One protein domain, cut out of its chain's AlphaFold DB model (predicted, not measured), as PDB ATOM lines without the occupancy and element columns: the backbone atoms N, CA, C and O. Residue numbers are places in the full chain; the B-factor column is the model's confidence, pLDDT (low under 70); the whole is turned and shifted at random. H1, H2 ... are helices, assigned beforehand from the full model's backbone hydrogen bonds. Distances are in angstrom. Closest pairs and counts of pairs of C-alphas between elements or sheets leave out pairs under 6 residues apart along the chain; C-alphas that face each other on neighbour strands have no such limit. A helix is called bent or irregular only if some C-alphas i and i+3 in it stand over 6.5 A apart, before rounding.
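This is residues 102 to 270 of the 317 residues of an uncharacterized protein of Plasmodium vivax Mauritania I (UniProt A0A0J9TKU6). Two pairs of nearly aligned helices, H3 with H5 and H4a with H7, make the body, and H6 crosses from the end of H5 to the start of H7. The short helices H1 and H2 pack on H4a and H3 on the side away from H6, H4b turns across one end of H3 and H5, and H8 stands off beyond the end of H7. Residues 124 to 129, in the loop between H1 and H2, stick out. The printed part has 169 residues with eight named helices, H1 to H8 in order, and no named strand: the class is all helix. It is compact, with a radius of gyration of the C-alphas of 17.2 A and spans of 52 by 42 by 29 A.

H1, residues 110 to 115, and H2, residues 136 to 143, form a helical hairpin and only just touch, with 3 pairs of C-alphas within 8 A, the closest being Gly 112 and Ile 142 at 5.9 A. H2 touches residues 160 to 168 of H3, residues 154 to 174, about perpendicular at 89 degrees; their closest C-alphas, Leu 138 and Ile 164, are 5.0 A apart. H4, residues 181 to 208, was assigned as one helix by its hydrogen bonds but is bent: C-alphas 195 and 198 are 8.0 A apart, and its arms H4a, residues 181 to 195, and H4b, residues 198 to 208, stand at 87 degrees. H4a is itself irregular, with C-alphas 191 and 194 6.9 A apart. Residues 183 to 188 of H4a touch H1, closest at C-alphas Phe 184 and Leu 111, 5.2 A. H5, residues 217 to 228, touches H3 at a shallow tilt of 17 degrees, the same way, with C-alphas Tyr 218 and Ser 159 closest at 4.2 A. H4b touches residues 218 to 223 of H5, closest at C-alphas Cys 207 and Cys 219, 5.1 A. H6, residues 230 to 238, touches residues 242 to 243 of H7, residues 240 to 252, closest at C-alphas Leu 235 and Tyr 243, 5.5 A. H7 touches H4a at a shallow tilt of 4 degrees, opposite ways; C-alphas Ile 244 and Ser 182 are closest at 5.7 A. H8, residues 256 to 269, touches no helix. Every O i to N i+4 pair is within hydrogen-bond range in H1, H2, H3, H4b, H5, H6 and H8, against 9 of 11 in H4a and 8 of 9 in H7.

H1 begins at C-alpha 110 (-32.499, -52.309, -30.532). H3 measures 30.0 A, H4a 20.3 A, H7 19.0 A and H8 20.1 A from first to last C-alpha. H8 ends at C-alpha 269 (-23.465, -47.783, -17.873).

The C-alphas farthest apart, Asn 103 and Glu 212, are 53.0 A apart. The printed part has no cut, and the link from H1 to H2 is long, 20 residues. Residues 102 to 107, 117 to 132 and 209 to 215 have pLDDT under 70.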
ATOM      1  N   HIS A 102     -29.916 -64.904 -39.521       43.94
ATOM      2  CA  HIS A 102     -30.262 -66.199 -38.922       43.94
ATOM      3  C   HIS A 102     -29.660 -66.531 -37.534       43.94
ATOM      4  O   HIS A 102     -29.927 -67.620 -37.047       43.94
ATOM      5  N   ASN A 103     -28.881 -65.646 -36.893       39.16
ATOM      6  CA  ASN A 103     -28.145 -65.907 -35.649       39.16
ATOM      7  C   ASN A 103     -28.007 -64.688 -34.698       39.16
ATOM      8  O   ASN A 103     -27.157 -64.717 -33.808       39.16
ATOM      9  N   GLN A 104     -28.779 -63.605 -34.858       45.47
ATOM     10  CA  GLN A 104     -28.784 -62.483 -33.900       45.47
ATOM     11  C   GLN A 104     -30.218 -62.134 -33.465       45.47
ATOM     12  O   GLN A 104     -31.132 -62.264 -34.279       45.47
ATOM     13  N   PRO A 105     -30.442 -61.711 -32.202       49.44
ATOM     14  CA  PRO A 105     -31.757 -61.252 -31.763       49.44
ATOM     15  C   PRO A 105     -32.229 -60.101 -32.658       49.44
ATOM     16  O   PRO A 105     -31.426 -59.261 -33.069       49.44
ATOM     17  N   LEU A 106     -33.524 -60.103 -32.984       54.38
ATOM     18  CA  LEU A 106     -34.168 -59.144 -33.884       54.38
ATOM     19  C   LEU A 106     -33.796 -57.703 -33.484       54.38
ATOM     20  O   LEU A 106     -33.944 -57.314 -32.329       54.38
ATOM     21  N   GLN A 107     -33.236 -56.938 -34.430       64.31
ATOM     22  CA  GLN A 107     -32.545 -55.664 -34.150       64.31
ATOM     23  C   GLN A 107     -33.383 -54.413 -34.424       64.31
ATOM     24  O   GLN A 107     -32.853 -53.308 -34.337       64.31
ATOM     25  N   VAL A 108     -34.658 -54.557 -34.787       76.56
ATOM     26  CA  VAL A 108     -35.482 -53.411 -35.206       76.56
ATOM     27  C   VAL A 108     -35.682 -52.457 -34.037       76.56
ATOM     28  O   VAL A 108     -35.521 -51.255 -34.188       76.56
ATOM     29  N   ALA A 109     -35.980 -53.003 -32.858       83.00
ATOM     30  CA  ALA A 109     -36.201 -52.237 -31.642       83.00
ATOM     31  C   ALA A 109     -34.966 -52.229 -30.728       83.00
ATOM     32  O   ALA A 109     -35.098 -52.353 -29.509       83.00
ATOM     33  N   LYS A 110     -33.752 -52.176 -31.292       85.94
ATOM     34  CA  LYS A 110     -32.499 -52.309 -30.532       85.94
ATOM     35  C   LYS A 110     -32.355 -51.211 -29.479       85.94
ATOM     36  O   LYS A 110     -32.085 -51.516 -28.319       85.94
ATOM     37  N   LEU A 111     -32.536 -49.953 -29.869       88.88
ATOM     38  CA  LEU A 111     -32.404 -48.807 -28.972       88.88
ATOM     39  C   LEU A 111     -33.555 -48.764 -27.974       88.88
ATOM     40  O   LEU A 111     -33.320 -48.527 -26.791       88.88
ATOM     41  N   GLY A 112     -34.781 -49.066 -28.415       88.56
ATOM     42  CA  GLY A 112     -35.910 -49.230 -27.504       88.56
ATOM     43  C   GLY A 112     -35.648 -50.315 -26.455       88.56
ATOM     44  O   GLY A 112     -35.875 -50.104 -25.263       88.56
ATOM     45  N   SER A 113     -35.105 -51.458 -26.872       86.12
ATOM     46  CA  SER A 113     -34.787 -52.573 -25.975       86.12
ATOM     47  C   SER A 113     -33.721 -52.189 -24.952       86.12
ATOM     48  O   SER A 113     -33.860 -52.510 -23.774       86.12
ATOM     49  N   GLU A 114     -32.693 -51.459 -25.389       85.50
ATOM     50  CA  GLU A 114     -31.621 -50.963 -24.526       85.50
ATOM     51  C   GLU A 114     -32.130 -49.943 -23.495       85.50
ATOM     52  O   GLU A 114     -31.791 -50.025 -22.315       85.50
ATOM     53  N   LEU A 115     -32.957 -48.989 -23.929       87.44
ATOM     54  CA  LEU A 115     -33.346 -47.840 -23.112       87.44
ATOM     55  C   LEU A 115     -34.535 -48.113 -22.188       87.44
ATOM     56  O   LEU A 115     -34.532 -47.700 -21.030       87.44
ATOM     57  N   ILE A 116     -35.564 -48.794 -22.690       84.81
ATOM     58  CA  ILE A 116     -36.829 -48.992 -21.967       84.81
ATOM     59  C   ILE A 116     -37.238 -50.468 -21.871       84.81
ATOM     60  O   ILE A 116     -38.045 -50.820 -21.009       84.81
ATOM     61  N   GLY A 117     -36.662 -51.349 -22.694       64.44
ATOM     62  CA  GLY A 117     -37.054 -52.759 -22.797       64.44
ATOM     63  C   GLY A 117     -36.616 -53.683 -21.656       64.44
ATOM     64  O   GLY A 117     -37.005 -54.850 -21.660       64.44
ATOM     65  N   GLY A 118     -35.843 -53.213 -20.668       64.50
ATOM     66  CA  GLY A 118     -35.326 -54.062 -19.582       64.50
ATOM     67  C   GLY A 118     -36.384 -54.960 -18.907       64.50
ATOM     68  O   GLY A 118     -37.504 -54.527 -18.660       64.50
ATOM     69  N   SER A 119     -36.028 -56.209 -18.569       51.75
ATOM     70  CA  SER A 119     -36.838 -57.239 -17.865       51.75
ATOM     71  C   SER A 119     -38.301 -57.433 -18.309       51.75
ATOM     72  O   SER A 119     -39.079 -58.044 -17.576       51.75
ATOM     73  N   TYR A 120     -38.714 -56.933 -19.477       55.03
ATOM     74  CA  TYR A 120     -40.039 -57.233 -20.006       55.03
ATOM     75  C   TYR A 120     -40.013 -58.641 -20.599       55.03
ATOM     76  O   TYR A 120     -39.706 -58.838 -21.770       55.03
ATOM     77  N   ILE A 121     -40.291 -59.629 -19.750       56.66
ATOM     78  CA  ILE A 121     -40.525 -61.011 -20.161       56.66
ATOM     79  C   ILE A 121     -42.029 -61.240 -20.019       56.66
ATOM     80  O   ILE A 121     -42.513 -61.391 -18.892       56.66
ATOM     81  N   PRO A 122     -42.805 -61.219 -21.115       55.91
ATOM     82  CA  PRO A 122     -44.195 -61.623 -21.034       55.91
ATOM     83  C   PRO A 122     -44.256 -63.083 -20.561       55.91
ATOM     84  O   PRO A 122     -43.674 -63.980 -21.166       55.91
ATOM     85  N   SER A 123     -44.939 -63.315 -19.438       48.94
ATOM     86  CA  SER A 123     -45.193 -64.658 -18.909       48.94
ATOM     87  C   SER A 123     -45.990 -65.474 -19.931       48.94
ATOM     88  O   SER A 123     -47.087 -65.067 -20.312       48.94
ATOM     89  N   TYR A 124     -45.445 -66.628 -20.328       46.44
ATOM     90  CA  TYR A 124     -46.040 -67.569 -21.287       46.44
ATOM     91  C   TYR A 124     -47.229 -68.362 -20.714       46.44
ATOM     92  O   TYR A 124     -47.981 -68.969 -21.474       46.44
ATOM     93  N   ASP A 125     -47.430 -68.359 -19.391       42.69
ATOM     94  CA  ASP A 125     -48.558 -69.069 -18.790       42.69
ATOM     95  C   ASP A 125     -49.889 -68.467 -19.254       42.69
ATOM     96  O   ASP A 125     -50.087 -67.252 -19.207       42.69
ATOM     97  N   GLU A 126     -50.817 -69.346 -19.652       40.88
ATOM     98  CA  GLU A 126     -52.158 -69.100 -20.226       40.88
ATOM     99  C   GLU A 126     -53.051 -68.121 -19.431       40.88
ATOM    100  O   GLU A 126     -54.159 -67.781 -19.848       40.88
ATOM    101  N   LYS A 127     -52.574 -67.621 -18.290       39.22
ATOM    102  CA  LYS A 127     -53.130 -66.497 -17.540       39.22
ATOM    103  C   LYS A 127     -52.143 -65.340 -17.548       39.22
ATOM    104  O   LYS A 127     -51.441 -65.082 -16.573       39.22
ATOM    105  N   TYR A 128     -52.143 -64.613 -18.657       46.28
ATOM    106  CA  TYR A 128     -51.444 -63.347 -18.807       46.28
ATOM    107  C   TYR A 128     -51.939 -62.336 -17.758       46.28
ATOM    108  O   TYR A 128     -52.963 -61.675 -17.935       46.28
ATOM    109  N   VAL A 129     -51.229 -62.218 -16.636       39.81
ATOM    110  CA  VAL A 129     -51.397 -61.094 -15.714       39.81
ATOM    111  C   VAL A 129     -50.442 -60.013 -16.191       39.81
ATOM    112  O   VAL A 129     -49.246 -60.066 -15.916       39.81
ATOM    113  N   VAL A 130     -50.970 -59.036 -16.936       47.56
ATOM    114  CA  VAL A 130     -50.224 -57.822 -17.276       47.56
ATOM    115  C   VAL A 130     -49.840 -57.159 -15.962       47.56
ATOM    116  O   VAL A 130     -50.671 -56.511 -15.320       47.56
ATOM    117  N   ASN A 131     -48.588 -57.293 -15.544       44.31
ATOM    118  CA  ASN A 131     -48.051 -56.380 -14.557       44.31
ATOM    119  C   ASN A 131     -47.921 -55.037 -15.289       44.31
ATOM    120  O   ASN A 131     -46.940 -54.810 -15.997       44.31
ATOM    121  N   ARG A 132     -48.976 -54.204 -15.242       60.94
ATOM    122  CA  ARG A 132     -49.048 -52.898 -15.926       60.94
ATOM    123  C   ARG A 132     -48.118 -51.912 -15.228       60.94
ATOM    124  O   ARG A 132     -48.548 -50.983 -14.553       60.94
ATOM    125  N   GLY A 133     -46.822 -52.171 -15.344       70.81
ATOM    126  CA  GLY A 133     -45.783 -51.242 -14.956       70.81
ATOM    127  C   GLY A 133     -45.793 -50.015 -15.861       70.81
ATOM    128  O   GLY A 133     -46.506 -49.939 -16.864       70.81
ATOM    129  N   LYS A 134     -44.957 -49.041 -15.511       83.81
ATOM    130  CA  LYS A 134     -44.785 -47.829 -16.308       83.81
ATOM    131  C   LYS A 134     -44.375 -48.181 -17.746       83.81
ATOM    132  O   LYS A 134     -43.427 -48.954 -17.934       83.81
ATOM    133  N   TYR A 135     -45.075 -47.583 -18.710       90.00
ATOM    134  CA  TYR A 135     -44.875 -47.746 -20.155       90.00
ATOM    135  C   TYR A 135     -45.140 -49.159 -20.699       90.00
ATOM    136  O   TYR A 135     -44.411 -49.622 -21.572       90.00
ATOM    137  N   SER A 136     -46.129 -49.879 -20.162       88.75
ATOM    138  CA  SER A 136     -46.389 -51.274 -20.544       88.75
ATOM    139  C   SER A 136     -46.628 -51.469 -22.041       88.75
ATOM    140  O   SER A 136     -46.053 -52.386 -22.613       88.75
ATOM    141  N   ASP A 137     -47.420 -50.604 -22.676       92.44
ATOM    142  CA  ASP A 137     -47.806 -50.780 -24.082       92.44
ATOM    143  C   ASP A 137     -46.623 -50.469 -25.007       92.44
ATOM    144  O   ASP A 137     -46.382 -51.179 -25.981       92.44
ATOM    145  N   LEU A 138     -45.824 -49.451 -24.665       94.00
ATOM    146  CA  LEU A 138     -44.586 -49.141 -25.380       94.00
ATOM    147  C   LEU A 138     -43.533 -50.249 -25.216       94.00
ATOM    148  O   LEU A 138     -42.877 -50.620 -26.185       94.00
ATOM    149  N   LYS A 139     -43.377 -50.798 -24.007       91.19
ATOM    150  CA  LYS A 139     -42.464 -51.925 -23.749       91.19
ATOM    151  C   LYS A 139     -42.885 -53.178 -24.501       91.19
ATOM    152  O   LYS A 139     -42.032 -53.838 -25.084       91.19
ATOM    153  N   GLU A 140     -44.181 -53.481 -24.512       90.38
ATOM    154  CA  GLU A 140     -44.723 -54.611 -25.264       90.38
ATOM    155  C   GLU A 140     -44.480 -54.436 -26.765       90.38
ATOM    156  O   GLU A 140     -44.010 -55.363 -27.416       90.38
ATOM    157  N   LEU A 141     -44.708 -53.237 -27.304       93.00
ATOM    158  CA  LEU A 141     -44.428 -52.933 -28.705       93.00
ATOM    159  C   LEU A 141     -42.947 -53.135 -29.062       93.00
ATOM    160  O   LEU A 141     -42.638 -53.742 -30.084       93.00
ATOM    161  N   ILE A 142     -42.036 -52.634 -28.228       91.12
ATOM    162  CA  ILE A 142     -40.583 -52.772 -28.415       91.12
ATOM    163  C   ILE A 142     -40.169 -54.242 -28.350       91.12
ATOM    164  O   ILE A 142     -39.423 -54.709 -29.207       91.12
ATOM    165  N   PHE A 143     -40.699 -54.992 -27.381       87.69
ATOM    166  CA  PHE A 143     -40.474 -56.431 -27.265       87.69
ATOM    167  C   PHE A 143     -40.913 -57.177 -28.533       87.69
ATOM    168  O   PHE A 143     -40.172 -58.004 -29.060       87.69
ATOM    169  N   LEU A 144     -42.079 -56.821 -29.076       88.94
ATOM    170  CA  LEU A 144     -42.620 -57.368 -30.322       88.94
ATOM    171  C   LEU A 144     -42.000 -56.743 -31.584       88.94
ATOM    172  O   LEU A 144     -42.545 -56.895 -32.679       88.94
ATOM    173  N   GLN A 145     -40.871 -56.038 -31.461       89.31
ATOM    174  CA  GLN A 145     -40.132 -55.461 -32.587       89.31
ATOM    175  C   GLN A 145     -41.019 -54.569 -33.467       89.31
ATOM    176  O   GLN A 145     -41.008 -54.674 -34.692       89.31
ATOM    177  N   TYR A 146     -41.828 -53.729 -32.819       92.38
ATOM    178  CA  TYR A 146     -42.804 -52.828 -33.433       92.38
ATOM    179  C   TYR A 146     -43.996 -53.501 -34.137       92.38
ATOM    180  O   TYR A 146     -44.749 -52.836 -34.848       92.38
ATOM    181  N   ASN A 147     -44.244 -54.790 -33.882       92.56
ATOM    182  CA  ASN A 147     -45.471 -55.464 -34.307       92.56
ATOM    183  C   ASN A 147     -46.579 -55.279 -33.265       92.56
ATOM    184  O   ASN A 147     -46.408 -55.598 -32.087       92.56
ATOM    185  N   LEU A 148     -47.741 -54.791 -33.703       94.00
ATOM    186  CA  LEU A 148     -48.914 -54.693 -32.837       94.00
ATOM    187  C   LEU A 148     -49.520 -56.071 -32.585       94.00
ATOM    188  O   LEU A 148     -49.498 -56.958 -33.438       94.00
ATOM    189  N   ARG A 149     -50.132 -56.219 -31.414       93.12
ATOM    190  CA  ARG A 149     -50.985 -57.362 -31.113       93.12
ATOM    191  C   ARG A 149     -52.301 -57.260 -31.864       93.12
ATOM    192  O   ARG A 149     -52.744 -56.187 -32.272       93.12
ATOM    193  N   MET A 150     -52.940 -58.407 -32.021       93.50
ATOM    194  CA  MET A 150     -54.317 -58.460 -32.468       93.50
ATOM    195  C   MET A 150     -55.233 -57.974 -31.348       93.50
ATOM    196  O   MET A 150     -55.237 -58.539 -30.250       93.50
ATOM    197  N   GLU A 151     -56.028 -56.958 -31.663       91.75
ATOM    198  CA  GLU A 151     -57.055 -56.409 -30.785       91.75
ATOM    199  C   GLU A 151     -58.451 -56.881 -31.193       91.75
ATOM    200  O   GLU A 151     -58.657 -57.447 -32.264       91.75
ATOM    201  N   GLU A 152     -59.421 -56.682 -30.303       86.69
ATOM    202  CA  GLU A 152     -60.801 -57.134 -30.517       86.69
ATOM    203  C   GLU A 152     -61.478 -56.442 -31.706       86.69
ATOM    204  O   GLU A 152     -62.244 -57.068 -32.432       86.69
ATOM    205  N   ASN A 153     -61.198 -55.154 -31.890       86.50
ATOM    206  CA  ASN A 153     -61.758 -54.321 -32.945       86.50
ATOM    207  C   ASN A 153     -60.882 -53.075 -33.159       86.50
ATOM    208  O   ASN A 153     -59.910 -52.836 -32.433       86.50
ATOM    209  N   ASP A 154     -61.259 -52.250 -34.134       88.25
ATOM    210  CA  ASP A 154     -60.536 -51.021 -34.463       88.25
ATOM    211  C   ASP A 154     -60.510 -49.996 -33.315       88.25
ATOM    212  O   ASP A 154     -59.488 -49.344 -33.121       88.25
ATOM    213  N   ASN A 155     -61.566 -49.882 -32.499       90.19
ATOM    214  CA  ASN A 155     -61.591 -48.970 -31.344       90.19
ATOM    215  C   ASN A 155     -60.548 -49.376 -30.280       90.19
ATOM    216  O   ASN A 155     -59.810 -48.528 -29.767       90.19
ATOM    217  N   ALA A 156     -60.436 -50.675 -29.984       91.69
ATOM    218  CA  ALA A 156     -59.410 -51.214 -29.091       91.69
ATOM    219  C   ALA A 156     -57.999 -51.010 -29.671       91.69
ATOM    220  O   ALA A 156     -57.123 -50.486 -28.981       91.69
ATOM    221  N   LYS A 157     -57.810 -51.308 -30.964       93.75
ATOM    222  CA  LYS A 157     -56.554 -51.064 -31.691       93.75
ATOM    223  C   LYS A 157     -56.113 -49.603 -31.599       93.75
ATOM    224  O   LYS A 157     -54.992 -49.319 -31.186       93.75
ATOM    225  N   TYR A 158     -56.999 -48.664 -31.925       95.31
ATOM    226  CA  TYR A 158     -56.701 -47.232 -31.866       95.31
ATOM    227  C   TYR A 158     -56.426 -46.753 -30.438       95.31
ATOM    228  O   TYR A 158     -55.572 -45.889 -30.235       95.31
ATOM    229  N   SER A 159     -57.081 -47.348 -29.437       95.25
ATOM    230  CA  SER A 159     -56.803 -47.050 -28.028       95.25
ATOM    231  C   SER A 159     -55.374 -47.447 -27.645       95.25
ATOM    232  O   SER A 159     -54.662 -46.646 -27.038       95.25
ATOM    233  N   VAL A 160     -54.922 -48.636 -28.058       95.44
ATOM    234  CA  VAL A 160     -53.537 -49.096 -27.852       95.44
ATOM    235  C   VAL A 160     -52.543 -48.188 -28.580       95.44
ATOM    236  O   VAL A 160     -51.571 -47.742 -27.977       95.44
ATOM    237  N   MET A 161     -52.810 -47.829 -29.837       97.50
ATOM    238  CA  MET A 161     -51.930 -46.949 -30.618       97.50
ATOM    239  C   MET A 161     -51.738 -45.569 -29.974       97.50
ATOM    240  O   MET A 161     -50.623 -45.041 -29.953       97.50
ATOM    241  N   ILE A 162     -52.805 -44.970 -29.438       97.25
ATOM    242  CA  ILE A 162     -52.711 -43.683 -28.742       97.25
ATOM    243  C   ILE A 162     -52.001 -43.820 -27.396       97.25
ATOM    244  O   ILE A 162     -51.202 -42.949 -27.057       97.25
ATOM    245  N   ASN A 163     -52.224 -44.908 -26.656       96.50
ATOM    246  CA  ASN A 163     -51.481 -45.171 -25.423       96.50
ATOM    247  C   ASN A 163     -49.982 -45.343 -25.676       96.50
ATOM    248  O   ASN A 163     -49.181 -44.786 -24.931       96.50
ATOM    249  N   ILE A 164     -49.598 -46.061 -26.734       97.56
ATOM    250  CA  ILE A 164     -48.202 -46.196 -27.162       97.56
ATOM    251  C   ILE A 164     -47.597 -44.817 -27.431       97.56
ATOM    252  O   ILE A 164     -46.537 -44.501 -26.896       97.56
ATOM    253  N   LEU A 165     -48.279 -43.978 -28.221       97.94
ATOM    254  CA  LEU A 165     -47.788 -42.641 -28.558       97.94
ATOM    255  C   LEU A 165     -47.669 -41.748 -27.314       97.94
ATOM    256  O   LEU A 165     -46.667 -41.062 -27.134       97.94
ATOM    257  N   HIS A 166     -48.663 -41.796 -26.425       97.31
ATOM    258  CA  HIS A 166     -48.647 -41.096 -25.139       97.31
ATOM    259  C   HIS A 166     -47.466 -41.531 -24.266       97.31
ATOM    260  O   HIS A 166     -46.711 -40.688 -23.785       97.31
ATOM    261  N   GLN A 167     -47.262 -42.842 -24.113       97.06
ATOM    262  CA  GLN A 167     -46.162 -43.416 -23.337       97.06
ATOM    263  C   GLN A 167     -44.796 -43.092 -23.947       97.06
ATOM    264  O   GLN A 167     -43.860 -42.821 -23.200       97.06
ATOM    265  N   PHE A 168     -44.685 -43.075 -25.278       97.88
ATOM    266  CA  PHE A 168     -43.475 -42.676 -25.994       97.88
ATOM    267  C   PHE A 168     -43.111 -41.221 -25.705       97.88
ATOM    268  O   PHE A 168     -42.010 -40.953 -25.227       97.88
ATOM    269  N   ILE A 169     -44.049 -40.290 -25.894       98.06
ATOM    270  CA  ILE A 169     -43.809 -38.868 -25.618       98.06
ATOM    271  C   ILE A 169     -43.462 -38.659 -24.141       98.06
ATOM    272  O   ILE A 169     -42.502 -37.954 -23.822       98.06
ATOM    273  N   GLN A 170     -44.202 -39.306 -23.236       97.31
ATOM    274  CA  GLN A 170     -43.928 -39.240 -21.806       97.31
ATOM    275  C   GLN A 170     -42.512 -39.740 -21.485       97.31
ATOM    276  O   GLN A 170     -41.791 -39.087 -20.734       97.31
ATOM    277  N   TYR A 171     -42.099 -40.877 -22.048       96.56
ATOM    278  CA  TYR A 171     -40.759 -41.421 -21.848       96.56
ATOM    279  C   TYR A 171     -39.677 -40.455 -22.343       96.56
ATOM    280  O   TYR A 171     -38.739 -40.164 -21.599       96.56
ATOM    281  N   CYS A 172     -39.824 -39.910 -23.554       96.81
ATOM    282  CA  CYS A 172     -38.885 -38.940 -24.116       96.81
ATOM    283  C   CYS A 172     -38.770 -37.692 -23.232       96.81
ATOM    284  O   CYS A 172     -37.670 -37.234 -22.931       96.81
ATOM    285  N   ASN A 173     -39.899 -37.180 -22.742       95.56
ATOM    286  CA  ASN A 173     -39.919 -35.995 -21.893       95.56
ATOM    287  C   ASN A 173     -39.279 -36.209 -20.520       95.56
ATOM    288  O   ASN A 173     -38.635 -35.299 -19.997       95.56
ATOM    289  N   GLU A 174     -39.429 -37.395 -19.939       95.50
ATOM    290  CA  GLU A 174     -38.788 -37.732 -18.669       95.50
ATOM    291  C   GLU A 174     -37.289 -38.028 -18.812       95.50
ATOM    292  O   GLU A 174     -36.531 -37.837 -17.861       95.50
ATOM    293  N   ASN A 175     -36.843 -38.444 -20.000       93.88
ATOM    294  CA  ASN A 175     -35.471 -38.876 -20.260       93.88
ATOM    295  C   ASN A 175     -34.705 -37.936 -21.201       93.88
ATOM    296  O   ASN A 175     -33.757 -38.370 -21.842       93.88
ATOM    297  N   LYS A 176     -35.035 -36.636 -21.252       94.00
ATOM    298  CA  LYS A 176     -34.379 -35.645 -22.143       94.00
ATOM    299  C   LYS A 176     -32.851 -35.590 -22.049       94.00
ATOM    300  O   LYS A 176     -32.202 -35.125 -22.975       94.00
ATOM    301  N   ASN A 177     -32.269 -36.040 -20.939       93.06
ATOM    302  CA  ASN A 177     -30.818 -36.092 -20.736       93.06
ATOM    303  C   ASN A 177     -30.174 -37.420 -21.184       93.06
ATOM    304  O   ASN A 177     -28.975 -37.608 -20.987       93.06
ATOM    305  N   GLU A 178     -30.951 -38.365 -21.712       92.88
ATOM    306  CA  GLU A 178     -30.439 -39.626 -22.238       92.88
ATOM    307  C   GLU A 178     -29.782 -39.388 -23.604       92.88
ATOM    308  O   GLU A 178     -30.419 -38.915 -24.545       92.88
ATOM    309  N   LEU A 179     -28.491 -39.712 -23.714       92.19
ATOM    310  CA  LEU A 179     -27.688 -39.407 -24.902       92.19
ATOM    311  C   LEU A 179     -28.126 -40.215 -26.125       92.19
ATOM    312  O   LEU A 179     -27.963 -39.754 -27.251       92.19
ATOM    313  N   LYS A 180     -28.699 -41.405 -25.917       92.56
ATOM    314  CA  LYS A 180     -29.236 -42.240 -27.001       92.56
ATOM    315  C   LYS A 180     -30.693 -41.909 -27.349       92.56
ATOM    316  O   LYS A 180     -31.259 -42.558 -28.231       92.56
ATOM    317  N   LEU A 181     -31.311 -40.918 -26.693       95.56
ATOM    318  CA  LEU A 181     -32.743 -40.650 -26.838       95.56
ATOM    319  C   LEU A 181     -33.134 -40.266 -28.266       95.56
ATOM    320  O   LEU A 181     -34.089 -40.831 -28.784       95.56
ATOM    321  N   SER A 182     -32.408 -39.360 -28.925       95.50
ATOM    322  CA  SER A 182     -32.748 -38.950 -30.297       95.50
ATOM    323  C   SER A 182     -32.658 -40.110 -31.288       95.50
ATOM    324  O   SER A 182     -33.518 -40.265 -32.154       95.50
ATOM    325  N   SER A 183     -31.673 -40.993 -31.104       95.25
ATOM    326  CA  SER A 183     -31.548 -42.217 -31.897       95.25
ATOM    327  C   SER A 183     -32.730 -43.163 -31.659       95.25
ATOM    328  O   SER A 183     -33.268 -43.713 -32.616       95.25
ATOM    329  N   PHE A 184     -33.181 -43.321 -30.409       95.56
ATOM    330  CA  PHE A 184     -34.386 -44.099 -30.105       95.56
ATOM    331  C   PHE A 184     -35.656 -43.458 -30.676       95.56
ATOM    332  O   PHE A 184     -36.496 -44.156 -31.236       95.56
ATOM    333  N   MET A 185     -35.793 -42.132 -30.593       97.62
ATOM    334  CA  MET A 185     -36.915 -41.418 -31.202       97.62
ATOM    335  C   MET A 185     -36.959 -41.666 -32.708       97.62
ATOM    336  O   MET A 185     -38.023 -41.961 -33.242       97.62
ATOM    337  N   LYS A 186     -35.805 -41.609 -33.379       96.75
ATOM    338  CA  LYS A 186     -35.686 -41.943 -34.797       96.75
ATOM    339  C   LYS A 186     -36.111 -43.385 -35.082       96.75
ATOM    340  O   LYS A 186     -36.939 -43.592 -35.961       96.75
ATOM    341  N   GLU A 187     -35.614 -44.350 -34.307       94.94
ATOM    342  CA  GLU A 187     -35.987 -45.766 -34.433       94.94
ATOM    343  C   GLU A 187     -37.504 -45.971 -34.318       94.94
ATOM    344  O   GLU A 187     -38.099 -46.615 -35.181       94.94
ATOM    345  N   PHE A 188     -38.140 -45.382 -33.300       96.38
ATOM    346  CA  PHE A 188     -39.586 -45.458 -33.095       96.38
ATOM    347  C   PHE A 188     -40.368 -44.800 -34.239       96.38
ATOM    348  O   PHE A 188     -41.353 -45.356 -34.732       96.38
ATOM    349  N   ILE A 189     -39.948 -43.606 -34.672       96.69
ATOM    350  CA  ILE A 189     -40.641 -42.873 -35.733       96.69
ATOM    351  C   ILE A 189     -40.559 -43.631 -37.060       96.69
ATOM    352  O   ILE A 189     -41.582 -43.807 -37.721       96.69
ATOM    353  N   GLU A 190     -39.372 -44.105 -37.433       93.88
ATOM    354  CA  GLU A 190     -39.142 -44.803 -38.699       93.88
ATOM    355  C   GLU A 190     -39.762 -46.202 -38.710       93.88
ATOM    356  O   GLU A 190     -40.426 -46.552 -39.680       93.88
ATOM    357  N   SER A 191     -39.595 -46.974 -37.634       91.88
ATOM    358  CA  SER A 191     -39.979 -48.394 -37.613       91.88
ATOM    359  C   SER A 191     -41.442 -48.638 -37.247       91.88
ATOM    360  O   SER A 191     -41.959 -49.722 -37.507       91.88
ATOM    361  N   TYR A 192     -42.108 -47.667 -36.614       94.94
ATOM    362  CA  TYR A 192     -43.480 -47.831 -36.132       94.94
ATOM    363  C   TYR A 192     -44.412 -46.695 -36.545       94.94
ATOM    364  O   TYR A 192     -45.423 -46.944 -37.201       94.94
ATOM    365  N   TYR A 193     -44.114 -45.451 -36.159       96.38
ATOM    366  CA  TYR A 193     -45.070 -44.354 -36.352       96.38
ATOM    367  C   TYR A 193     -45.354 -44.091 -37.836       96.38
ATOM    368  O   TYR A 193     -46.516 -43.967 -38.220       96.38
ATOM    369  N   ASN A 194     -44.316 -44.059 -38.678       94.56
ATOM    370  CA  ASN A 194     -44.454 -43.819 -40.115       94.56
ATOM    371  C   ASN A 194     -45.238 -44.936 -40.821       94.56
ATOM    372  O   ASN A 194     -46.120 -44.641 -41.625       94.56
ATOM    373  N   GLU A 195     -44.995 -46.198 -40.455       92.88
ATOM    374  CA  GLU A 195     -45.733 -47.370 -40.962       92.88
ATOM    375  C   GLU A 195     -47.219 -47.366 -40.557       92.88
ATOM    376  O   GLU A 195     -48.047 -48.061 -41.147       92.88
ATOM    377  N   LYS A 196     -47.572 -46.583 -39.531       94.62
ATOM    378  CA  LYS A 196     -48.936 -46.435 -39.003       94.62
ATOM    379  C   LYS A 196     -49.502 -45.028 -39.190       94.62
ATOM    380  O   LYS A 196     -50.505 -44.666 -38.568       94.62
ATOM    381  N   LYS A 197     -48.862 -44.213 -40.035       94.31
ATOM    382  CA  LYS A 197     -49.187 -42.791 -40.190       94.31
ATOM    383  C   LYS A 197     -50.636 -42.580 -40.621       94.31
ATOM    384  O   LYS A 197     -51.319 -41.741 -40.044       94.31
ATOM    385  N   ASN A 198     -51.127 -43.379 -41.567       95.00
ATOM    386  CA  ASN A 198     -52.500 -43.279 -42.066       95.00
ATOM    387  C   ASN A 198     -53.535 -43.573 -40.967       95.00
ATOM    388  O   ASN A 198     -54.545 -42.875 -40.854       95.00
ATOM    389  N   GLU A 199     -53.296 -44.585 -40.129       95.44
ATOM    390  CA  GLU A 199     -54.160 -44.870 -38.985       95.44
ATOM    391  C   GLU A 199     -54.112 -43.752 -37.937       95.44
ATOM    392  O   GLU A 199     -55.163 -43.357 -37.429       95.44
ATOM    393  N   TYR A 200     -52.933 -43.195 -37.640       96.50
ATOM    394  CA  TYR A 200     -52.815 -42.042 -36.744       96.50
ATOM    395  C   TYR A 200     -53.531 -40.804 -37.293       96.50
ATOM    396  O   TYR A 200     -54.272 -40.158 -36.554       96.50
ATOM    397  N   GLU A 201     -53.387 -40.497 -38.583       94.88
ATOM    398  CA  GLU A 201     -54.101 -39.397 -39.239       94.88
ATOM    399  C   GLU A 201     -55.617 -39.565 -39.128       94.88
ATOM    400  O   GLU A 201     -56.318 -38.608 -38.787       94.88
ATOM    401  N   LYS A 202     -56.128 -40.787 -39.330       94.00
ATOM    402  CA  LYS A 202     -57.546 -41.101 -39.121       94.00
ATOM    403  C   LYS A 202     -57.974 -40.806 -37.682       94.00
ATOM    404  O   LYS A 202     -58.937 -40.066 -37.488       94.00
ATOM    405  N   ILE A 203     -57.235 -41.306 -36.687       94.50
ATOM    406  CA  ILE A 203     -57.535 -41.058 -35.267       94.50
ATOM    407  C   ILE A 203     -57.535 -39.554 -34.967       94.50
ATOM    408  O   ILE A 203     -58.470 -39.036 -34.358       94.50
ATOM    409  N   PHE A 204     -56.505 -38.832 -35.409       93.25
ATOM    410  CA  PHE A 204     -56.375 -37.401 -35.150       93.25
ATOM    411  C   PHE A 204     -57.515 -36.607 -35.776       93.25
ATOM    412  O   PHE A 204     -58.055 -35.720 -35.120       93.25
ATOM    413  N   ASN A 205     -57.910 -36.931 -37.007       91.69
ATOM    414  CA  ASN A 205     -59.019 -36.268 -37.680       91.69
ATOM    415  C   ASN A 205     -60.342 -36.534 -36.950       91.69
ATOM    416  O   ASN A 205     -61.040 -35.582 -36.599       91.69
ATOM    417  N   GLU A 206     -60.639 -37.792 -36.622       91.25
ATOM    418  CA  GLU A 206     -61.859 -38.179 -35.905       91.25
ATOM    419  C   GLU A 206     -61.965 -37.523 -34.519       91.25
ATOM    420  O   GLU A 206     -63.028 -37.020 -34.143       91.25
ATOM    421  N   CYS A 207     -60.862 -37.473 -33.769       90.62
ATOM    422  CA  CYS A 207     -60.841 -36.922 -32.413       90.62
ATOM    423  C   CYS A 207     -60.639 -35.401 -32.353       90.62
ATOM    424  O   CYS A 207     -60.820 -34.804 -31.293       90.62
ATOM    425  N   SER A 208     -60.251 -34.759 -33.460       80.38
ATOM    426  CA  SER A 208     -60.121 -33.296 -33.551       80.38
ATOM    427  C   SER A 208     -61.446 -32.566 -33.785       80.38
ATOM    428  O   SER A 208     -61.496 -31.346 -33.627       80.38
ATOM    429  N   SER A 209     -62.508 -33.292 -34.148       68.75
ATOM    430  CA  SER A 209     -63.827 -32.710 -34.384       68.75
ATOM    431  C   SER A 209     -64.433 -32.147 -33.089       68.75
ATOM    432  O   SER A 209     -64.459 -32.800 -32.050       68.75
ATOM    433  N   THR A 210     -64.916 -30.904 -33.145       54.50
ATOM    434  CA  THR A 210     -65.528 -30.173 -32.016       54.50
ATOM    435  C   THR A 210     -66.969 -30.594 -31.721       54.50
ATOM    436  O   THR A 210     -67.609 -30.036 -30.833       54.50
ATOM    437  N   THR A 211     -67.505 -31.566 -32.456       55.00
ATOM    438  CA  THR A 211     -68.814 -32.160 -32.186       55.00
ATOM    439  C   THR A 211     -68.712 -33.076 -30.967       55.00
ATOM    440  O   THR A 211     -68.047 -34.108 -31.016       55.00
ATOM    441  N   GLU A 212     -69.371 -32.685 -29.876       53.06
ATOM    442  CA  GLU A 212     -69.311 -33.240 -28.510       53.06
ATOM    443  C   GLU A 212     -69.794 -34.702 -28.337       53.06
ATOM    444  O   GLU A 212     -70.222 -35.098 -27.256       53.06
ATOM    445  N   THR A 213     -69.730 -35.548 -29.365       56.28
ATOM    446  CA  THR A 213     -70.323 -36.898 -29.338       56.28
ATOM    447  C   THR A 213     -69.394 -38.015 -29.801       56.28
ATOM    448  O   THR A 213     -69.879 -39.101 -30.111       56.28
ATOM    449  N   ASN A 214     -68.072 -37.813 -29.857       61.47
ATOM    450  CA  ASN A 214     -67.180 -38.952 -30.082       61.47
ATOM    451  C   ASN A 214     -66.986 -39.731 -28.769       61.47
ATOM    452  O   ASN A 214     -66.146 -39.395 -27.937       61.47
ATOM    453  N   THR A 215     -67.820 -40.755 -28.574       69.50
ATOM    454  CA  THR A 215     -67.806 -41.649 -27.405       69.50
ATOM    455  C   THR A 215     -66.706 -42.709 -27.473       69.50
ATOM    456  O   THR A 215     -66.565 -43.497 -26.534       69.50
ATOM    457  N   ASN A 216     -65.913 -42.745 -28.552       85.06
ATOM    458  CA  ASN A 216     -64.860 -43.736 -28.699       85.06
ATOM    459  C   ASN A 216     -63.756 -43.518 -27.663       85.06
ATOM    460  O   ASN A 216     -63.246 -42.413 -27.460       85.06
ATOM    461  N   THR A 217     -63.349 -44.611 -27.023       88.25
ATOM    462  CA  THR A 217     -62.392 -44.593 -25.913       88.25
ATOM    463  C   THR A 217     -61.049 -43.985 -26.324       88.25
ATOM    464  O   THR A 217     -60.470 -43.209 -25.557       88.25
ATOM    465  N   TYR A 218     -60.590 -44.241 -27.554       93.00
ATOM    466  CA  TYR A 218     -59.335 -43.681 -28.065       93.00
ATOM    467  C   TYR A 218     -59.349 -42.153 -28.183       93.00
ATOM    468  O   TYR A 218     -58.299 -41.537 -28.013       93.00
ATOM    469  N   CYS A 219     -60.504 -41.511 -28.390       92.62
ATOM    470  CA  CYS A 219     -60.566 -40.048 -28.417       92.62
ATOM    471  C   CYS A 219     -60.425 -39.427 -27.029       92.62
ATOM    472  O   CYS A 219     -59.789 -38.382 -26.888       92.62
ATOM    473  N   GLY A 220     -60.924 -40.094 -25.985       91.38
ATOM    474  CA  GLY A 220     -60.634 -39.708 -24.603       91.38
ATOM    475  C   GLY A 220     -59.133 -39.765 -24.298       91.38
ATOM    476  O   GLY A 220     -58.575 -38.818 -23.740       91.38
ATOM    477  N   LEU A 221     -58.466 -40.841 -24.730       93.75
ATOM    478  CA  LEU A 221     -57.016 -41.014 -24.584       93.75
ATOM    479  C   LEU A 221     -56.229 -39.976 -25.396       93.75
ATOM    480  O   LEU A 221     -55.284 -39.381 -24.882       93.75
ATOM    481  N   TYR A 222     -56.656 -39.693 -26.628       94.44
ATOM    482  CA  TYR A 222     -56.037 -38.679 -27.480       94.44
ATOM    483  C   TYR A 222     -56.147 -37.290 -26.852       94.44
ATOM    484  O   TYR A 222     -55.152 -36.581 -26.753       94.44
ATOM    485  N   ASN A 223     -57.329 -36.916 -26.357       92.62
ATOM    486  CA  ASN A 223     -57.546 -35.622 -25.712       92.62
ATOM    487  C   ASN A 223     -56.727 -35.467 -24.427       92.62
ATOM    488  O   ASN A 223     -56.263 -34.367 -24.121       92.62
ATOM    489  N   LYS A 224     -56.521 -36.559 -23.682       92.94
ATOM    490  CA  LYS A 224     -55.594 -36.578 -22.549       92.94
ATOM    491  C   LYS A 224     -54.155 -36.346 -23.016       92.94
ATOM    492  O   LYS A 224     -53.506 -35.439 -22.506       92.94
ATOM    493  N   CYS A 225     -53.693 -37.103 -24.013       94.75
ATOM    494  CA  CYS A 225     -52.353 -36.963 -24.584       94.75
ATOM    495  C   CYS A 225     -52.105 -35.537 -25.097       94.75
ATOM    496  O   CYS A 225     -51.112 -34.915 -24.736       94.75
ATOM    497  N   LYS A 226     -53.065 -34.968 -25.836       94.12
ATOM    498  CA  LYS A 226     -53.022 -33.583 -26.312       94.12
ATOM    499  C   LYS A 226     -52.913 -32.580 -25.165       94.12
ATOM    500  O   LYS A 226     -52.162 -31.627 -25.278       94.12
ATOM    501  N   ARG A 227     -53.654 -32.768 -24.071       94.69
ATOM    502  CA  ARG A 227     -53.610 -31.852 -22.919       94.69
ATOM    503  C   ARG A 227     -52.263 -31.887 -22.199       94.69
ATOM    504  O   ARG A 227     -51.812 -30.858 -21.716       94.69
ATOM    505  N   GLU A 228     -51.667 -33.069 -22.086       96.25
ATOM    506  CA  GLU A 228     -50.398 -33.263 -21.378       96.25
ATOM    507  C   GLU A 228     -49.187 -32.884 -22.245       96.25
ATOM    508  O   GLU A 228     -48.210 -32.355 -21.719       96.25
ATOM    509  N   PHE A 229     -49.262 -33.113 -23.558       96.38
ATOM    510  CA  PHE A 229     -48.133 -33.018 -24.486       96.38
ATOM    511  C   PHE A 229     -48.499 -32.326 -25.808       96.38
ATOM    512  O   PHE A 229     -48.175 -32.812 -26.892       96.38
ATOM    513  N   GLU A 230     -49.220 -31.203 -25.738       94.81
ATOM    514  CA  GLU A 230     -49.748 -30.507 -26.920       94.81
ATOM    515  C   GLU A 230     -48.664 -30.194 -27.959       94.81
ATOM    516  O   GLU A 230     -48.853 -30.440 -29.152       94.81
ATOM    517  N   ASN A 231     -47.518 -29.684 -27.504       95.00
ATOM    518  CA  ASN A 231     -46.428 -29.258 -28.376       95.00
ATOM    519  C   ASN A 231     -45.745 -30.448 -29.054       95.00
ATOM    520  O   ASN A 231     -45.529 -30.424 -30.262       95.00
ATOM    521  N   GLU A 232     -45.415 -31.490 -28.295       96.44
ATOM    522  CA  GLU A 232     -44.772 -32.700 -28.803       96.44
ATOM    523  C   GLU A 232     -45.691 -33.447 -29.769       96.44
ATOM    524  O   GLU A 232     -45.265 -33.823 -30.859       96.44
ATOM    525  N   LEU A 233     -46.971 -33.594 -29.415       95.69
ATOM    526  CA  LEU A 233     -47.963 -34.229 -30.275       95.69
ATOM    527  C   LEU A 233     -48.154 -33.449 -31.581       95.69
ATOM    528  O   LEU A 233     -48.246 -34.055 -32.648       95.69
ATOM    529  N   LYS A 234     -48.181 -32.111 -31.512       94.94
ATOM    530  CA  LYS A 234     -48.243 -31.250 -32.698       94.94
ATOM    531  C   LYS A 234     -47.027 -31.456 -33.602       94.94
ATOM    532  O   LYS A 234     -47.208 -31.644 -34.800       94.94
ATOM    533  N   LEU A 235     -45.817 -31.470 -33.040       95.19
ATOM    534  CA  LEU A 235     -44.594 -31.692 -33.815       95.19
ATOM    535  C   LEU A 235     -44.585 -33.069 -34.470       95.19
ATOM    536  O   LEU A 235     -44.368 -33.151 -35.664       95.19
ATOM    537  N   ILE A 236     -44.898 -34.140 -33.738       95.19
ATOM    538  CA  ILE A 236     -44.953 -35.497 -34.309       95.19
ATOM    539  C   ILE A 236     -45.970 -35.584 -35.460       95.19
ATOM    540  O   ILE A 236     -45.742 -36.282 -36.450       95.19
ATOM    541  N   LYS A 237     -47.093 -34.865 -35.345       93.38
ATOM    542  CA  LYS A 237     -48.120 -34.803 -36.387       93.38
ATOM    543  C   LYS A 237     -47.652 -34.039 -37.631       93.38
ATOM    544  O   LYS A 237     -47.917 -34.490 -38.741       93.38
ATOM    545  N   GLU A 238     -47.035 -32.874 -37.450       93.19
ATOM    546  CA  GLU A 238     -46.674 -31.959 -38.542       93.19
ATOM    547  C   GLU A 238     -45.325 -32.317 -39.177       93.19
ATOM    548  O   GLU A 238     -45.224 -32.410 -40.400       93.19
ATOM    549  N   ASP A 239     -44.307 -32.542 -38.348       93.44
ATOM    550  CA  ASP A 239     -42.938 -32.864 -38.739       93.44
ATOM    551  C   ASP A 239     -42.218 -33.660 -37.630       93.44
ATOM    552  O   ASP A 239     -41.586 -33.121 -36.715       93.44
ATOM    553  N   ALA A 240     -42.295 -34.989 -37.726       93.88
ATOM    554  CA  ALA A 240     -41.633 -35.881 -36.780       93.88
ATOM    555  C   ALA A 240     -40.095 -35.769 -36.806       93.88
ATOM    556  O   ALA A 240     -39.453 -36.113 -35.814       93.88
ATOM    557  N   GLN A 241     -39.490 -35.275 -37.895       94.31
ATOM    558  CA  GLN A 241     -38.040 -35.061 -37.959       94.31
ATOM    559  C   GLN A 241     -37.634 -33.824 -37.160       94.31
ATOM    560  O   GLN A 241     -36.652 -33.868 -36.424       94.31
ATOM    561  N   GLU A 242     -38.426 -32.753 -37.221       95.75
ATOM    562  CA  GLU A 242     -38.240 -31.584 -36.357       95.75
ATOM    563  C   GLU A 242     -38.395 -31.954 -34.870       95.75
ATOM    564  O   GLU A 242     -37.647 -31.457 -34.027       95.75
ATOM    565  N   TYR A 243     -39.304 -32.875 -34.526       95.56
ATOM    566  CA  TYR A 243     -39.406 -33.392 -33.155       95.56
ATOM    567  C   TYR A 243     -38.108 -34.067 -32.679       95.56
ATOM    568  O   TYR A 243     -37.656 -33.798 -31.564       95.56
ATOM    569  N   ILE A 244     -37.487 -34.900 -33.523       96.38
ATOM    570  CA  ILE A 244     -36.195 -35.549 -33.231       96.38
ATOM    571  C   ILE A 244     -35.084 -34.499 -33.127       96.38
ATOM    572  O   ILE A 244     -34.325 -34.495 -32.159       96.38
ATOM    573  N   LYS A 245     -35.028 -33.565 -34.080       95.69
ATOM    574  CA  LYS A 245     -34.010 -32.515 -34.122       95.69
ATOM    575  C   LYS A 245     -34.012 -31.655 -32.861       95.69
ATOM    576  O   LYS A 245     -32.950 -31.374 -32.323       95.69
ATOM    577  N   ARG A 246     -35.183 -31.302 -32.318       94.62
ATOM    578  CA  ARG A 246     -35.262 -30.554 -31.050       94.62
ATOM    579  C   ARG A 246     -34.605 -31.275 -29.877       94.62
ATOM    580  O   ARG A 246     -34.106 -30.617 -28.968       94.62
ATOM    581  N   GLN A 247     -34.624 -32.605 -29.874       95.44
ATOM    582  CA  GLN A 247     -33.912 -33.382 -28.866       95.44
ATOM    583  C   GLN A 247     -32.392 -33.334 -29.090       95.44
ATOM    584  O   GLN A 247     -31.648 -33.213 -28.117       95.44
ATOM    585  N   ASP A 248     -31.925 -33.393 -30.339       93.88
ATOM    586  CA  ASP A 248     -30.500 -33.228 -30.655       93.88
ATOM    587  C   ASP A 248     -29.997 -31.828 -30.275       93.88
ATOM    588  O   ASP A 248     -28.979 -31.702 -29.589       93.88
ATOM    589  N   ASP A 249     -30.746 -30.789 -30.646       95.25
ATOM    590  CA  ASP A 249     -30.448 -29.393 -30.324       95.25
ATOM    591  C   ASP A 249     -30.397 -29.196 -28.797       95.25
ATOM    592  O   ASP A 249     -29.444 -28.613 -28.279       95.25
ATOM    593  N   TYR A 250     -31.343 -29.782 -28.049       94.75
ATOM    594  CA  TYR A 250     -31.336 -29.746 -26.583       94.75
ATOM    595  C   TYR A 250     -30.023 -30.270 -25.988       94.75
ATOM    596  O   TYR A 250     -29.462 -29.635 -25.097       94.75
ATOM    597  N   ILE A 251     -29.520 -31.414 -26.471       93.56
ATOM    598  CA  ILE A 251     -28.264 -31.999 -25.979       93.56
ATOM    599  C   ILE A 251     -27.060 -31.127 -26.360       93.56
ATOM    600  O   ILE A 251     -26.149 -30.966 -25.544       93.56
ATOM    601  N   GLN A 252     -27.048 -30.552 -27.566       90.75
ATOM    602  CA  GLN A 252     -25.959 -29.694 -28.049       90.75
ATOM    603  C   GLN A 252     -25.880 -28.354 -27.307       90.75
ATOM    604  O   GLN A 252     -24.786 -27.840 -27.079       90.75
ATOM    605  N   GLU A 253     -27.022 -27.807 -26.890       95.06
ATOM    606  CA  GLU A 253     -27.114 -26.550 -26.142       95.06
ATOM    607  C   GLU A 253     -26.821 -26.710 -24.639       95.06
ATOM    608  O   GLU A 253     -26.745 -25.719 -23.902       95.06
ATOM    609  N   LEU A 254     -26.627 -27.941 -24.144       93.38
ATOM    610  CA  LEU A 254     -26.266 -28.157 -22.747       93.38
ATOM    611  C   LEU A 254     -24.907 -27.512 -22.418       93.38
ATOM    612  O   LEU A 254     -23.939 -27.649 -23.169       93.38
ATOM    613  N   PRO A 255     -24.766 -26.894 -21.229       94.25
ATOM    614  CA  PRO A 255     -23.469 -26.443 -20.743       94.25
ATOM    615  C   PRO A 255     -22.437 -27.575 -20.769       94.25
ATOM    616  O   PRO A 255     -22.740 -28.693 -20.345       94.25
ATOM    617  N   SER A 256     -21.195 -27.277 -21.164       91.19
ATOM    618  CA  SER A 256     -20.149 -28.294 -21.371       91.19
ATOM    619  C   SER A 256     -19.937 -29.212 -20.162       91.19
ATOM    620  O   SER A 256     -19.717 -30.408 -20.327       91.19
ATOM    621  N   TYR A 257     -20.060 -28.685 -18.937       90.81
ATOM    622  CA  TYR A 257     -19.945 -29.497 -17.722       90.81
ATOM    623  C   TYR A 257     -21.103 -30.496 -17.562       90.81
ATOM    624  O   TYR A 257     -20.878 -31.611 -17.100       90.81
ATOM    625  N   LYS A 258     -22.337 -30.134 -17.954       91.50
ATOM    626  CA  LYS A 258     -23.482 -31.058 -17.929       91.50
ATOM    627  C   LYS A 258     -23.307 -32.144 -18.975       91.50
ATOM    628  O   LYS A 258     -23.476 -33.312 -18.647       91.50
ATOM    629  N   LEU A 259     -22.923 -31.767 -20.194       91.38
ATOM    630  CA  LEU A 259     -22.662 -32.724 -21.266       91.38
ATOM    631  C   LEU A 259     -21.584 -33.735 -20.850       91.38
ATOM    632  O   LEU A 259     -21.781 -34.937 -20.999       91.38
ATOM    633  N   PHE A 260     -20.495 -33.262 -20.239       89.56
ATOM    634  CA  PHE A 260     -19.448 -34.127 -19.701       89.56
ATOM    635  C   PHE A 260     -19.976 -35.101 -18.636       89.56
ATOM    636  O   PHE A 260     -19.650 -36.284 -18.675       89.56
ATOM    637  N   ILE A 261     -20.826 -34.638 -17.709       89.56
ATOM    638  CA  ILE A 261     -21.452 -35.504 -16.695       89.56
ATOM    639  C   ILE A 261     -22.313 -36.592 -17.353       89.56
ATOM    640  O   ILE A 261     -22.244 -37.750 -16.941       89.56
ATOM    641  N   LEU A 262     -23.101 -36.247 -18.375       91.12
ATOM    642  CA  LEU A 262     -23.935 -37.215 -19.096       91.12
ATOM    643  C   LEU A 262     -23.089 -38.241 -19.858       91.12
ATOM    644  O   LEU A 262     -23.363 -39.436 -19.774       91.12
ATOM    645  N   GLN A 263     -22.031 -37.797 -20.537       89.44
ATOM    646  CA  GLN A 263     -21.095 -38.681 -21.241       89.44
ATOM    647  C   GLN A 263     -20.373 -39.624 -20.277       89.44
ATOM    648  O   GLN A 263     -20.282 -40.820 -20.540       89.44
ATOM    649  N   ALA A 264     -19.912 -39.108 -19.136       85.62
ATOM    650  CA  ALA A 264     -19.304 -39.925 -18.096       85.62
ATOM    651  C   ALA A 264     -20.296 -40.971 -17.567       85.62
ATOM    652  O   ALA A 264     -19.956 -42.148 -17.497       85.62
ATOM    653  N   LYS A 265     -21.539 -40.570 -17.259       86.19
ATOM    654  CA  LYS A 265     -22.599 -41.492 -16.824       86.19
ATOM    655  C   LYS A 265     -22.824 -42.608 -17.851       86.19
ATOM    656  O   LYS A 265     -22.843 -43.771 -17.461       86.19
ATOM    657  N   ALA A 266     -22.947 -42.269 -19.133       84.81
ATOM    658  CA  ALA A 266     -23.158 -43.248 -20.198       84.81
ATOM    659  C   ALA A 266     -21.990 -44.243 -20.313       84.81
ATOM    660  O   ALA A 266     -22.221 -45.445 -20.400       84.81
ATOM    661  N   LEU A 267     -20.741 -43.768 -20.217       82.06
ATOM    662  CA  LEU A 267     -19.553 -44.634 -20.201       82.06
ATOM    663  C   LEU A 267     -19.554 -45.630 -19.035       82.06
ATOM    664  O   LEU A 267     -19.079 -46.746 -19.200       82.06
ATOM    665  N   PHE A 268     -20.070 -45.244 -17.864       77.56
ATOM    666  CA  PHE A 268     -20.179 -46.145 -16.712       77.56
ATOM    667  C   PHE A 268     -21.313 -47.169 -16.842       77.56
ATOM    668  O   PHE A 268     -21.269 -48.207 -16.188       77.56
ATOM    669  N   GLN A 269     -22.340 -46.873 -17.639       74.25
ATOM    670  CA  GLN A 269     -23.465 -47.783 -17.873       74.25
ATOM    671  C   GLN A 269     -23.183 -48.784 -19.001       74.25
ATOM    672  O   GLN A 269     -23.778 -49.859 -19.026       74.25
ATOM    673  N   ASP A 270     -22.260 -48.455 -19.903       75.12
ATOM    674  CA  ASP A 270     -21.814 -49.324 -20.988       75.12
ATOM    675  C   ASP A 270     -20.625 -50.185 -20.526       75.12
ATOM    676  O   ASP A 270     -19.488 -49.720 -20.445       75.12
TER     677      ASP A 270